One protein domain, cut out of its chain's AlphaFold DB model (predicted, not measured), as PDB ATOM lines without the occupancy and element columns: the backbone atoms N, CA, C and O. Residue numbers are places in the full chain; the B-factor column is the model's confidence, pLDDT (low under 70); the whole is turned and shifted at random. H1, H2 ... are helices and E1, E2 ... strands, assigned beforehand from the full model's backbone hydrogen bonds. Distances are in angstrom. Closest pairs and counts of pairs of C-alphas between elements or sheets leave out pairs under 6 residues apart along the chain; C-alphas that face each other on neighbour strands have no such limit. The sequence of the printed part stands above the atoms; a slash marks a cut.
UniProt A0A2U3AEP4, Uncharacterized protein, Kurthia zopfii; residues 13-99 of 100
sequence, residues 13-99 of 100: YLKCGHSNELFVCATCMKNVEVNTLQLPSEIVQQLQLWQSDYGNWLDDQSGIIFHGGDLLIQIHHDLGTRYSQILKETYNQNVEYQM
ATOM      1  N   TYR A  13     226.477 185.974 187.766       90.31
ATOM      2  CA  TYR A  13     225.563 184.965 187.263       90.31
ATOM      3  C   TYR A  13     224.528 184.630 188.325       90.31
ATOM      4  O   TYR A  13     224.889 184.381 189.477       90.31
ATOM      5  N   LEU A  14     223.257 184.638 187.932       89.75
ATOM      6  CA  LEU A  14     222.169 184.067 188.714       89.75
ATOM      7  C   LEU A  14     222.136 182.563 188.440       89.75
ATOM      8  O   LEU A  14     221.922 182.154 187.297       89.75
ATOM      9  N   LYS A  15     222.367 181.767 189.484       85.12
ATOM     10  CA  LYS A  15     222.517 180.316 189.405       85.12
ATOM     11  C   LYS A  15     221.264 179.612 189.924       85.12
ATOM     12  O   LYS A  15     220.835 179.843 191.054       85.12
ATOM     13  N   CYS A  16     220.724 178.705 189.122       80.62
ATOM     14  CA  CYS A  16     219.742 177.713 189.556       80.62
ATOM     15  C   CYS A  16     220.438 176.384 189.913       80.62
ATOM     16  O   CYS A  16     221.563 176.127 189.480       80.62
ATOM     17  N   GLY A  17     219.807 175.559 190.751       73.69
ATOM     18  CA  GLY A  17     220.335 174.250 191.151       73.69
ATOM     19  C   GLY A  17     220.185 173.957 192.642       73.69
ATOM     20  O   GLY A  17     219.741 174.799 193.414       73.69
ATOM     21  N   HIS A  18     220.623 172.770 193.069       68.06
ATOM     22  CA  HIS A  18     220.521 172.299 194.464       68.06
ATOM     23  C   HIS A  18     221.496 172.974 195.450       68.06
ATOM     24  O   HIS A  18     221.648 172.522 196.584       68.06
ATOM     25  N   SER A  19     222.214 174.014 195.020       73.12
ATOM     26  CA  SER A  19     223.135 174.768 195.871       73.12
ATOM     27  C   SER A  19     222.426 175.979 196.467       73.12
ATOM     28  O   SER A  19     221.683 176.643 195.754       73.12
ATOM     29  N   ASN A  20     222.705 176.315 197.726       73.56
ATOM     30  CA  ASN A  20     222.058 177.442 198.416       73.56
ATOM     31  C   ASN A  20     222.528 178.823 197.912       73.56
ATOM     32  O   ASN A  20     222.042 179.860 198.365       73.56
ATOM     33  N   GLU A  21     223.528 178.864 197.032       85.56
ATOM     34  CA  GLU A  21     224.106 180.099 196.526       85.56
ATOM     35  C   GLU A  21     223.401 180.577 195.255       85.56
ATOM     36  O   GLU A  21     223.442 179.925 194.214       85.56
ATOM     37  N   LEU A  22     222.773 181.750 195.349       88.62
ATOM     38  CA  LEU A  22     222.042 182.390 194.251       88.62
ATOM     39  C   LEU A  22     222.957 183.030 193.208       88.62
ATOM     40  O   LEU A  22     222.610 183.089 192.031       88.62
ATOM     41  N   PHE A  23     224.105 183.553 193.641       90.06
ATOM     42  CA  PHE A  23     224.954 184.392 192.806       90.06
ATOM     43  C   PHE A  23     226.371 183.854 192.728       90.06
ATOM     44  O   PHE A  23     226.976 183.478 193.733       90.06
ATOM     45  N   VAL A  24     226.927 183.901 191.524       89.62
ATOM     46  CA  VAL A  24     228.321 183.573 191.242       89.62
ATOM     47  C   VAL A  24     228.973 184.769 190.568       89.62
ATOM     48  O   VAL A  24     228.388 185.413 189.704       89.62
ATOM     49  N   CYS A  25     230.200 185.101 190.954       87.81
ATOM     50  CA  CYS A  25     230.950 186.139 190.265       87.81
ATOM     51  C   CYS A  25     231.398 185.643 188.890       87.81
ATOM     52  O   CYS A  25     232.121 184.651 188.811       87.81
ATOM     53  N   ALA A  26     231.057 186.372 187.827       87.00
ATOM     54  CA  ALA A  26     231.439 185.992 186.467       87.00
ATOM     55  C   ALA A  26     232.962 186.027 186.222       87.00
ATOM     56  O   ALA A  26     233.448 185.415 185.278       87.00
ATOM     57  N   THR A  27     233.728 186.724 187.070       86.44
ATOM     58  CA  THR A  27     235.187 186.860 186.932       86.44
ATOM     59  C   THR A  27     235.955 185.714 187.584       86.44
ATOM     60  O   THR A  27     236.883 185.175 186.990       86.44
ATOM     61  N   CYS A  28     235.619 185.364 188.830       86.88
ATOM     62  CA  CYS A  28     236.370 184.364 189.602       86.88
ATOM     63  C   CYS A  28     235.605 183.065 189.856       86.88
ATOM     64  O   CYS A  28     236.144 182.174 190.509       86.88
ATOM     65  N   MET A  29     234.359 182.967 189.384       85.88
ATOM     66  CA  MET A  29     233.474 181.809 189.543       85.88
ATOM     67  C   MET A  29     233.221 181.395 191.001       85.88
ATOM     68  O   MET A  29     232.753 180.292 191.268       85.88
ATOM     69  N   LYS A  30     233.508 182.284 191.960       87.56
ATOM     70  CA  LYS A  30     233.188 182.081 193.375       87.56
ATOM     71  C   LYS A  30     231.785 182.568 193.691       87.56
ATOM     72  O   LYS A  30     231.313 183.545 193.100       87.56
ATOM     73  N   ASN A  31     231.172 181.921 194.674       87.19
ATOM     74  CA  ASN A  31     229.876 182.313 195.201       87.19
ATOM     75  C   ASN A  31     229.939 183.737 195.770       87.19
ATOM     76  O   ASN A  31     230.948 184.176 196.330       87.19
ATOM     77  N   VAL A  32     228.846 184.466 195.594       86.75
ATOM     78  CA  VAL A  32     228.660 185.814 196.117       86.75
ATOM     79  C   VAL A  32     227.521 185.765 197.117       86.75
ATOM     80  O   VAL A  32     226.397 185.400 196.785       86.75
ATOM     81  N   GLU A  33     227.821 186.142 198.357       86.25
ATOM     82  CA  GLU A  33     226.811 186.226 199.402       86.25
ATOM     83  C   GLU A  33     225.752 187.267 199.032       86.25
ATOM     84  O   GLU A  33     226.068 188.440 198.815       86.25
ATOM     85  N   VAL A  34     224.484 186.854 199.003       85.44
ATOM     86  CA  VAL A  34     223.361 187.724 198.617       85.44
ATOM     87  C   VAL A  34     223.261 188.982 199.483       85.44
ATOM     88  O   VAL A  34     222.960 190.061 198.977       85.44
ATOM     89  N   ASN A  35     223.622 188.876 200.766       83.12
ATOM     90  CA  ASN A  35     223.614 189.990 201.717       83.12
ATOM     91  C   ASN A  35     224.567 191.129 201.309       83.12
ATOM     92  O   ASN A  35     224.401 192.262 201.753       83.12
ATOM     93  N   THR A  36     225.543 190.857 200.436       84.50
ATOM     94  CA  THR A  36     226.469 191.874 199.915       84.50
ATOM     95  C   THR A  36     225.896 192.697 198.755       84.50
ATOM     96  O   THR A  36     226.503 193.697 198.385       84.50
ATOM     97  N   LEU A  37     224.740 192.315 198.193       82.44
ATOM     98  CA  LEU A  37     224.132 192.953 197.012       82.44
ATOM     99  C   LEU A  37     223.060 194.008 197.340       82.44
ATOM    100  O   LEU A  37     222.458 194.553 196.422       82.44
ATOM    101  N   GLN A  38     222.822 194.312 198.624       84.69
ATOM    102  CA  GLN A  38     221.832 195.309 199.083       84.69
ATOM    103  C   GLN A  38     220.443 195.165 198.421       84.69
ATOM    104  O   GLN A  38     219.785 196.151 198.096       84.69
ATOM    105  N   LEU A  39     219.993 193.926 198.207       88.81
ATOM    106  CA  LEU A  39     218.688 193.634 197.614       88.81
ATOM    107  C   LEU A  39     217.583 193.626 198.685       88.81
ATOM    108  O   LEU A  39     217.839 193.178 199.807       88.81
ATOM    109  N   PRO A  40     216.347 194.052 198.359       92.81
ATOM    110  CA  PRO A  40     215.204 193.893 199.256       92.81
ATOM    111  C   PRO A  40     214.951 192.422 199.592       92.81
ATOM    112  O   PRO A  40     215.076 191.549 198.727       92.81
ATOM    113  N   SER A  41     214.543 192.149 200.832       90.81
ATOM    114  CA  SER A  41     214.285 190.788 201.318       90.81
ATOM    115  C   SER A  41     213.244 190.042 200.488       90.81
ATOM    116  O   SER A  41     213.370 188.837 200.293       90.81
ATOM    117  N   GLU A  42     212.251 190.748 199.957       93.00
ATOM    118  CA  GLU A  42     211.189 190.184 199.127       93.00
ATOM    119  C   GLU A  42     211.747 189.624 197.815       93.00
ATOM    120  O   GLU A  42     211.373 188.531 197.398       93.00
ATOM    121  N   ILE A  43     212.684 190.338 197.182       93.25
ATOM    122  CA  ILE A  43     213.347 189.870 195.958       93.25
ATOM    123  C   ILE A  43     214.245 188.680 196.267       93.25
ATOM    124  O   ILE A  43     214.233 187.702 195.527       93.25
ATOM    125  N   VAL A  44     214.986 188.727 197.375       92.19
ATOM    126  CA  VAL A  44     215.824 187.597 197.797       92.19
ATOM    127  C   VAL A  44     214.975 186.342 198.002       92.19
ATOM    128  O   VAL A  44     215.324 185.290 197.478       92.19
ATOM    129  N   GLN A  45     213.831 186.453 198.682       93.19
ATOM    130  CA  GLN A  45     212.908 185.331 198.874       93.19
ATOM    131  C   GLN A  45     212.354 184.797 197.549       93.19
ATOM    132  O   GLN A  45     212.313 183.586 197.357       93.19
ATOM    133  N   GLN A  46     211.969 185.670 196.614       93.56
ATOM    134  CA  GLN A  46     211.503 185.243 195.289       93.56
ATOM    135  C   GLN A  46     212.577 184.472 194.519       93.56
ATOM    136  O   GLN A  46     212.280 183.435 193.931       93.56
ATOM    137  N   LEU A  47     213.826 184.942 194.557       92.62
ATOM    138  CA  LEU A  47     214.954 184.257 193.925       92.62
ATOM    139  C   LEU A  47     215.242 182.902 194.583       92.62
ATOM    140  O   LEU A  47     215.540 181.944 193.880       92.62
ATOM    141  N   GLN A  48     215.129 182.803 195.910       91.06
ATOM    142  CA  GLN A  48     215.296 181.538 196.635       91.06
ATOM    143  C   GLN A  48     214.205 180.527 196.287       91.06
ATOM    144  O   GLN A  48     214.514 179.363 196.048       91.06
ATOM    145  N   LEU A  49     212.945 180.968 196.216       91.12
ATOM    146  CA  LEU A  49     211.830 180.116 195.802       91.12
ATOM    147  C   LEU A  49     212.026 179.621 194.370       91.12
ATOM    148  O   LEU A  49     211.994 178.419 194.125       91.12
ATOM    149  N   TRP A  50     212.332 180.537 193.451       92.75
ATOM    150  CA  TRP A  50     212.648 180.183 192.074       92.75
ATOM    151  C   TRP A  50     213.810 179.186 191.993       92.75
ATOM    152  O   TRP A  50     213.689 178.188 191.295       92.75
ATOM    153  N   GLN A  51     214.901 179.388 192.741       90.69
ATOM    154  CA  GLN A  51     216.025 178.446 192.778       90.69
ATOM    155  C   GLN A  51     215.596 177.067 193.297       90.69
ATOM    156  O   GLN A  51     216.006 176.056 192.729       90.69
ATOM    157  N   SER A  52     214.759 177.019 194.339       88.00
ATOM    158  CA  SER A  52     214.259 175.765 194.914       88.00
ATOM    159  C   SER A  52     213.324 174.991 193.985       88.00
ATOM    160  O   SER A  52     213.200 173.781 194.133       88.00
ATOM    161  N   ASP A  53     212.723 175.665 193.002       89.00
ATOM    162  CA  ASP A  53     211.893 175.015 191.986       89.00
ATOM    163  C   ASP A  53     212.715 174.277 190.917       89.00
ATOM    164  O   ASP A  53     212.154 173.575 190.070       89.00
ATOM    165  N   TYR A  54     214.044 174.429 190.918       88.69
ATOM    166  CA  TYR A  54     214.904 173.756 189.955       88.69
ATOM    167  C   TYR A  54     214.853 172.236 190.122       88.69
ATOM    168  O   TYR A  54     215.094 171.703 191.203       88.69
ATOM    169  N   GLY A  55     214.610 171.530 189.018       87.31
ATOM    170  CA  GLY A  55     214.561 170.070 189.011       87.31
ATOM    171  C   GLY A  55     213.198 169.496 189.390       87.31
ATOM    172  O   GLY A  55     213.011 168.298 189.233       87.31
ATOM    173  N   ASN A  56     212.204 170.325 189.738       88.56
ATOM    174  CA  ASN A  56     210.821 169.878 189.979       88.56
ATOM    175  C   ASN A  56     210.129 169.292 188.734       88.56
ATOM    176  O   ASN A  56     208.967 168.910 188.808       88.56
ATOM    177  N   TRP A  57     210.809 169.258 187.588       91.50
ATOM    178  CA  TRP A  57     210.397 168.592 186.349       91.50
ATOM    179  C   TRP A  57     211.015 167.197 186.167       91.50
ATOM    180  O   TRP A  57     210.724 166.531 185.172       91.50
ATOM    181  N   LEU A  58     211.884 166.768 187.084       90.19
ATOM    182  CA  LEU A  58     212.539 165.465 187.077       90.19
ATOM    183  C   LEU A  58     211.823 164.509 188.030       90.19
ATOM    184  O   LEU A  58     211.388 164.885 189.115       90.19
ATOM    185  N   ASP A  59     211.720 163.252 187.621       86.62
ATOM    186  CA  ASP A  59     211.406 162.157 188.527       86.62
ATOM    187  C   ASP A  59     212.689 161.736 189.261       86.62
ATOM    188  O   ASP A  59     213.641 161.261 188.640       86.62
ATOM    189  N   ASP A  60     212.718 161.904 190.586       82.94
ATOM    190  CA  ASP A  60     213.909 161.657 191.416       82.94
ATOM    191  C   ASP A  60     214.433 160.210 191.347       82.94
ATOM    192  O   ASP A  60     215.594 159.953 191.665       82.94
ATOM    193  N   GLN A  61     213.594 159.243 190.956       84.88
ATOM    194  CA  GLN A  61     213.968 157.826 190.911       84.88
ATOM    195  C   GLN A  61     214.589 157.434 189.571       84.88
ATOM    196  O   GLN A  61     215.537 156.649 189.523       84.88
ATOM    197  N   SER A  62     214.034 157.950 188.479       86.94
ATOM    198  CA  SER A  62     214.418 157.601 187.112       86.94
ATOM    199  C   SER A  62     215.336 158.634 186.460       86.94
ATOM    200  O   SER A  62     215.986 158.321 185.464       86.94
ATOM    201  N   GLY A  63     215.397 159.855 187.001       84.06
ATOM    202  CA  GLY A  63     216.089 160.993 186.397       84.06
ATOM    203  C   GLY A  63     215.454 161.460 185.085       84.06
ATOM    204  O   GLY A  63     216.072 162.215 184.335       84.06
ATOM    205  N   ILE A  64     214.244 160.984 184.773       90.31
ATOM    206  CA  ILE A  64     213.533 161.293 183.534       90.31
ATOM    207  C   ILE A  64     212.663 162.529 183.754       90.31
ATOM    208  O   ILE A  64     212.027 162.690 184.794       90.31
ATOM    209  N   ILE A  65     212.607 163.392 182.741       88.88
ATOM    210  CA  ILE A  65     211.667 164.512 182.698       88.88
ATOM    211  C   ILE A  65     210.252 163.949 182.525       88.88
ATOM    212  O   ILE A  65     209.984 163.237 181.553       88.88
ATOM    213  N   PHE A  66     209.328 164.249 183.441       90.19
ATOM    214  CA  PHE A  66     207.951 163.771 183.290       90.19
ATOM    215  C   PHE A  66     207.226 164.465 182.131       90.19
ATOM    216  O   PHE A  66     207.638 165.510 181.630       90.19
ATOM    217  N   HIS A  67     206.098 163.899 181.702       85.12
ATOM    218  CA  HIS A  67     205.301 164.479 180.625       85.12
ATOM    219  C   HIS A  67     204.839 165.908 180.965       85.12
ATOM    220  O   HIS A  67     204.101 166.110 181.927       85.12
ATOM    221  N   GLY A  68     205.267 166.895 180.171       87.88
ATOM    222  CA  GLY A  68     205.031 168.321 180.432       87.88
ATOM    223  C   GLY A  68     206.152 169.026 181.208       87.88
ATOM    224  O   GLY A  68     206.100 170.244 181.364       87.88
ATOM    225  N   GLY A  69     207.190 168.304 181.640       89.75
ATOM    226  CA  GLY A  69     208.354 168.877 182.313       89.75
ATOM    227  C   GLY A  69     209.150 169.852 181.437       89.75
ATOM    228  O   GLY A  69     209.664 170.836 181.955       89.75
ATOM    229  N   ASP A  70     209.152 169.678 180.110       91.69
ATOM    230  CA  ASP A  70     209.768 170.630 179.170       91.69
ATOM    231  C   ASP A  70     209.178 172.044 179.293       91.69
ATOM    232  O   ASP A  70     209.901 173.041 179.241       91.69
ATOM    233  N   LEU A  71     207.863 172.142 179.519       92.75
ATOM    234  CA  LEU A  71     207.200 173.427 179.735       92.75
ATOM    235  C   LEU A  71     207.635 174.054 181.063       92.75
ATOM    236  O   LEU A  71     207.830 175.263 181.135       92.75
ATOM    237  N   LEU A  72     207.809 173.244 182.110       92.06
ATOM    238  CA  LEU A  72     208.286 173.725 183.408       92.06
ATOM    239  C   LEU A  72     209.737 174.207 183.332       92.06
ATOM    240  O   LEU A  72     210.046 175.256 183.891       92.06
ATOM    241  N   ILE A  73     210.594 173.508 182.579       92.25
ATOM    242  CA  ILE A  73     211.961 173.956 182.272       92.25
ATOM    243  C   ILE A  73     211.919 175.324 181.590       92.25
ATOM    244  O   ILE A  73     212.633 176.242 181.995       92.25
ATOM    245  N   GLN A  74     211.067 175.476 180.572       92.81
ATOM    246  CA  GLN A  74     210.934 176.737 179.850       92.81
ATOM    247  C   GLN A  74     210.456 177.869 180.771       92.81
ATOM    248  O   GLN A  74     211.086 178.921 180.810       92.81
ATOM    249  N   ILE A  75     209.398 177.647 181.557       93.75
ATOM    250  CA  ILE A  75     208.884 178.638 182.514       93.75
ATOM    251  C   ILE A  75     209.973 179.032 183.515       93.75
ATOM    252  O   ILE A  75     210.161 180.215 183.795       93.75
ATOM    253  N   HIS A  76     210.716 178.059 184.042       93.44
ATOM    254  CA  HIS A  76     211.797 178.315 184.985       93.44
ATOM    255  C   HIS A  76     212.912 179.170 184.358       93.44
ATOM    256  O   HIS A  76     213.408 180.099 185.001       93.44
ATOM    257  N   HIS A  77     213.271 178.909 183.099       91.75
ATOM    258  CA  HIS A  77     214.240 179.709 182.346       91.75
ATOM    259  C   HIS A  77     213.728 181.135 182.090       91.75
ATOM    260  O   HIS A  77     214.447 182.108 182.341       91.75
ATOM    261  N   ASP A  78     212.482 181.280 181.648       94.81
ATOM    262  CA  ASP A  78     211.872 182.586 181.393       94.81
ATOM    263  C   ASP A  78     211.842 183.433 182.676       94.81
ATOM    264  O   ASP A  78     212.167 184.625 182.653       94.81
ATOM    265  N   LEU A  79     211.542 182.809 183.822       94.75
ATOM    266  CA  LEU A  79     211.604 183.453 185.133       94.75
ATOM    267  C   LEU A  79     213.029 183.862 185.515       94.75
ATOM    268  O   LEU A  79     213.233 185.011 185.902       94.75
ATOM    269  N   GLY A  80     214.023 182.982 185.358       93.62
ATOM    270  CA  GLY A  80     215.428 183.308 185.632       93.62
ATOM    271  C   GLY A  80     215.914 184.503 184.804       93.62
ATOM    272  O   GLY A  80     216.499 185.452 185.335       93.62
ATOM    273  N   THR A  81     215.579 184.514 183.513       94.12
ATOM    274  CA  THR A  81     215.871 185.631 182.603       94.12
ATOM    275  C   THR A  81     215.194 186.914 183.078       94.12
ATOM    276  O   THR A  81     215.854 187.947 183.210       94.12
ATOM    277  N   ARG A  82     213.903 186.854 183.417       95.06
ATOM    278  CA  ARG A  82     213.157 188.009 183.928       95.06
ATOM    279  C   ARG A  82     213.748 188.554 185.227       95.06
ATOM    280  O   ARG A  82     213.874 189.767 185.377       95.06
ATOM    281  N   TYR A  83     214.144 187.689 186.155       94.88
ATOM    282  CA  TYR A  83     214.791 188.113 187.393       94.88
ATOM    283  C   TYR A  83     216.128 188.803 187.135       94.88
ATOM    284  O   TYR A  83     216.396 189.843 187.734       94.88
ATOM    285  N   SER A  84     216.939 188.292 186.204       93.12
ATOM    286  CA  SER A  84     218.195 188.951 185.826       93.12
ATOM    287  C   SER A  84     217.970 190.365 185.263       93.12
ATOM    288  O   SER A  84     218.688 191.297 185.628       93.12
ATOM    289  N   GLN A  85     216.903 190.563 184.478       93.44
ATOM    290  CA  GLN A  85     216.497 191.884 183.984       93.44
ATOM    291  C   GLN A  85     216.053 192.810 185.117       93.44
ATOM    292  O   GLN A  85     216.542 193.932 185.203       93.44
ATOM    293  N   ILE A  86     215.198 192.338 186.033       93.19
ATOM    294  CA  ILE A  86     214.752 193.122 187.199       93.19
ATOM    295  C   ILE A  86     215.953 193.573 188.041       93.19
ATOM    296  O   ILE A  86     216.044 194.741 188.420       93.19
ATOM    297  N   LEU A  87     216.898 192.667 188.305       91.62
ATOM    298  CA  LEU A  87     218.123 192.959 189.053       91.62
ATOM    299  C   LEU A  87     218.954 194.056 188.382       91.62
ATOM    300  O   LEU A  87     219.431 194.970 189.062       91.62
ATOM    301  N   LYS A  88     219.048 194.024 187.054       91.25
ATOM    302  CA  LYS A  88     219.756 195.033 186.269       91.25
ATOM    303  C   LYS A  88     219.040 196.378 186.235       91.25
ATOM    304  O   LYS A  88     219.659 197.400 186.511       91.25
ATOM    305  N   GLU A  89     217.756 196.385 185.907       91.62
ATOM    306  CA  GLU A  89     216.986 197.608 185.656       91.62
ATOM    307  C   GLU A  89     216.579 198.326 186.944       91.62
ATOM    308  O   GLU A  89     216.577 199.552 186.993       91.62
ATOM    309  N   THR A  90     216.248 197.570 187.992       89.88
ATOM    310  CA  THR A  90     215.694 198.129 189.236       89.88
ATOM    311  C   THR A  90     216.760 198.315 190.308       89.88
ATOM    312  O   THR A  90     216.733 199.297 191.044       89.88
ATOM    313  N   TYR A  91     217.715 197.385 190.398       86.88
ATOM    314  CA  TYR A  91     218.694 197.344 191.491       86.88
ATOM    315  C   TYR A  91     220.123 197.657 191.040       86.88
ATOM    316  O   TYR A  91     221.054 197.580 191.846       86.88
ATOM    317  N   ASN A  92     220.301 198.016 189.761       85.50
ATOM    318  CA  ASN A  92     221.591 198.312 189.138       85.50
ATOM    319  C   ASN A  92     222.633 197.195 189.359       85.50
ATOM    320  O   ASN A  92     223.834 197.449 189.454       85.50
ATOM    321  N   GLN A  93     222.168 195.946 189.472       83.75
ATOM    322  CA  GLN A  93     223.018 194.769 189.591       83.75
ATOM    323  C   GLN A  93     223.202 194.163 188.205       83.75
ATOM    324  O   GLN A  93     222.245 193.694 187.594       83.75
ATOM    325  N   ASN A  94     224.430 194.141 187.694       87.06
ATOM    326  CA  ASN A  94     224.701 193.536 186.393       87.06
ATOM    327  C   ASN A  94     224.703 192.004 186.507       87.06
ATOM    328  O   ASN A  94     225.745 191.372 186.686       87.06
ATOM    329  N   VAL A  95     223.510 191.419 186.468       88.00
ATOM    330  CA  VAL A  95     223.265 189.990 186.642       88.00
ATOM    331  C   VAL A  95     222.792 189.402 185.319       88.00
ATOM    332  O   VAL A  95     221.946 189.984 184.645       88.00
ATOM    333  N   GLU A  96     223.298 188.225 184.970       88.88
ATOM    334  CA  GLU A  96     222.774 187.409 183.876       88.88
ATOM    335  C   GLU A  96     222.358 186.037 184.390       88.88
ATOM    336  O   GLU A  96     223.054 185.430 185.204       88.88
ATOM    337  N   TYR A  97     221.226 185.535 183.908       87.00
ATOM    338  CA  TYR A  97     220.839 184.158 184.173       87.00
ATOM    339  C   TYR A  97     221.739 183.187 183.404       87.00
ATOM    340  O   TYR A  97     221.960 183.354 182.203       87.00
ATOM    341  N   GLN A  98     222.240 182.165 184.099       78.94
ATOM    342  CA  GLN A  98     222.904 181.027 183.479       78.94
ATOM    343  C   GLN A  98     222.355 179.726 184.046       78.94
ATOM    344  O   GLN A  98     222.380 179.487 185.253       78.94
ATOM    345  N   MET A  99     221.908 178.868 183.136       69.31
ATOM    346  CA  MET A  99     221.599 177.481 183.429       69.31
ATOM    347  C   MET A  99     222.909 176.697 183.301       69.31
ATOM    348  O   MET A  99     223.396 176.485 182.191       69.31
TER     349      MET A  99
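This is residues 13 to 99 of the 100 residues of an uncharacterized protein of Kurthia zopfii (UniProt A0A2U3AEP4). A small sheet of three short strands has one long helix, H3, over one face, running along its edge strand E3; a second helix, H2, folds beside part of H3 as a helical hairpin, and the long loop of residues 53 to 68 between them reaches out at one end. The printed part has 87 residues, in the order E1, E2, H1, H2, H3, E3, and its class is mixed, helices and strands. The sheet's order is E2, E1, E3, mixed. The whole is compact, with a radius of gyration of the C-alphas of 13.6 A, yet elongated, spanning 39 by 23 by 22 A.

Find C-alpha 13 at (225.563, 184.965, 187.263), where E1, residues 13 to 15, begins. Beside it look for E2, residues 23 to 25, and E3, residues 95 to 98, 9.5 A long and ending at (222.904, 181.027, 183.479). H3, residues 69 to 91, runs 31.6 A from (208.354, 168.877, 182.313). H2, residues 41 to 52, is 16.3 A long; H1 is residues 34 to 37.

E1 and E3 are parallel, with N 14 and O 96 at 2.8 A. The hairpin E1 and E2 is antiparallel, with N 13 and O 24 at 2.8 A. H3 is on the sheet at a height of 8.6 A, two layers, a helix on one face of a sheet; its closest C-alphas to E3 are Ser 84 and Glu 96, 5.2 A. H2 touches H3 with residues 47 to 50 alone, at a shallow tilt of 24 degrees, opposite ways; the C-alphas of Trp 50 and His 76 are closest, 7.4 A. H1 is close to H2 but not clearly touching: C-alphas 34 and 44, the closest, are 7.6 A apart. In H2 and H3 every O i to N i+4 pair is within hydrogen-bond range; H1 is too short for one.

The C-alphas farthest apart, Ser 62 and Asn 92, are 41.4 A apart. The printed part has no cut, and the link H2 to H3 is long. Mean pLDDT of the printed part is 88.2; look for values under 70 at residues 18 and 99.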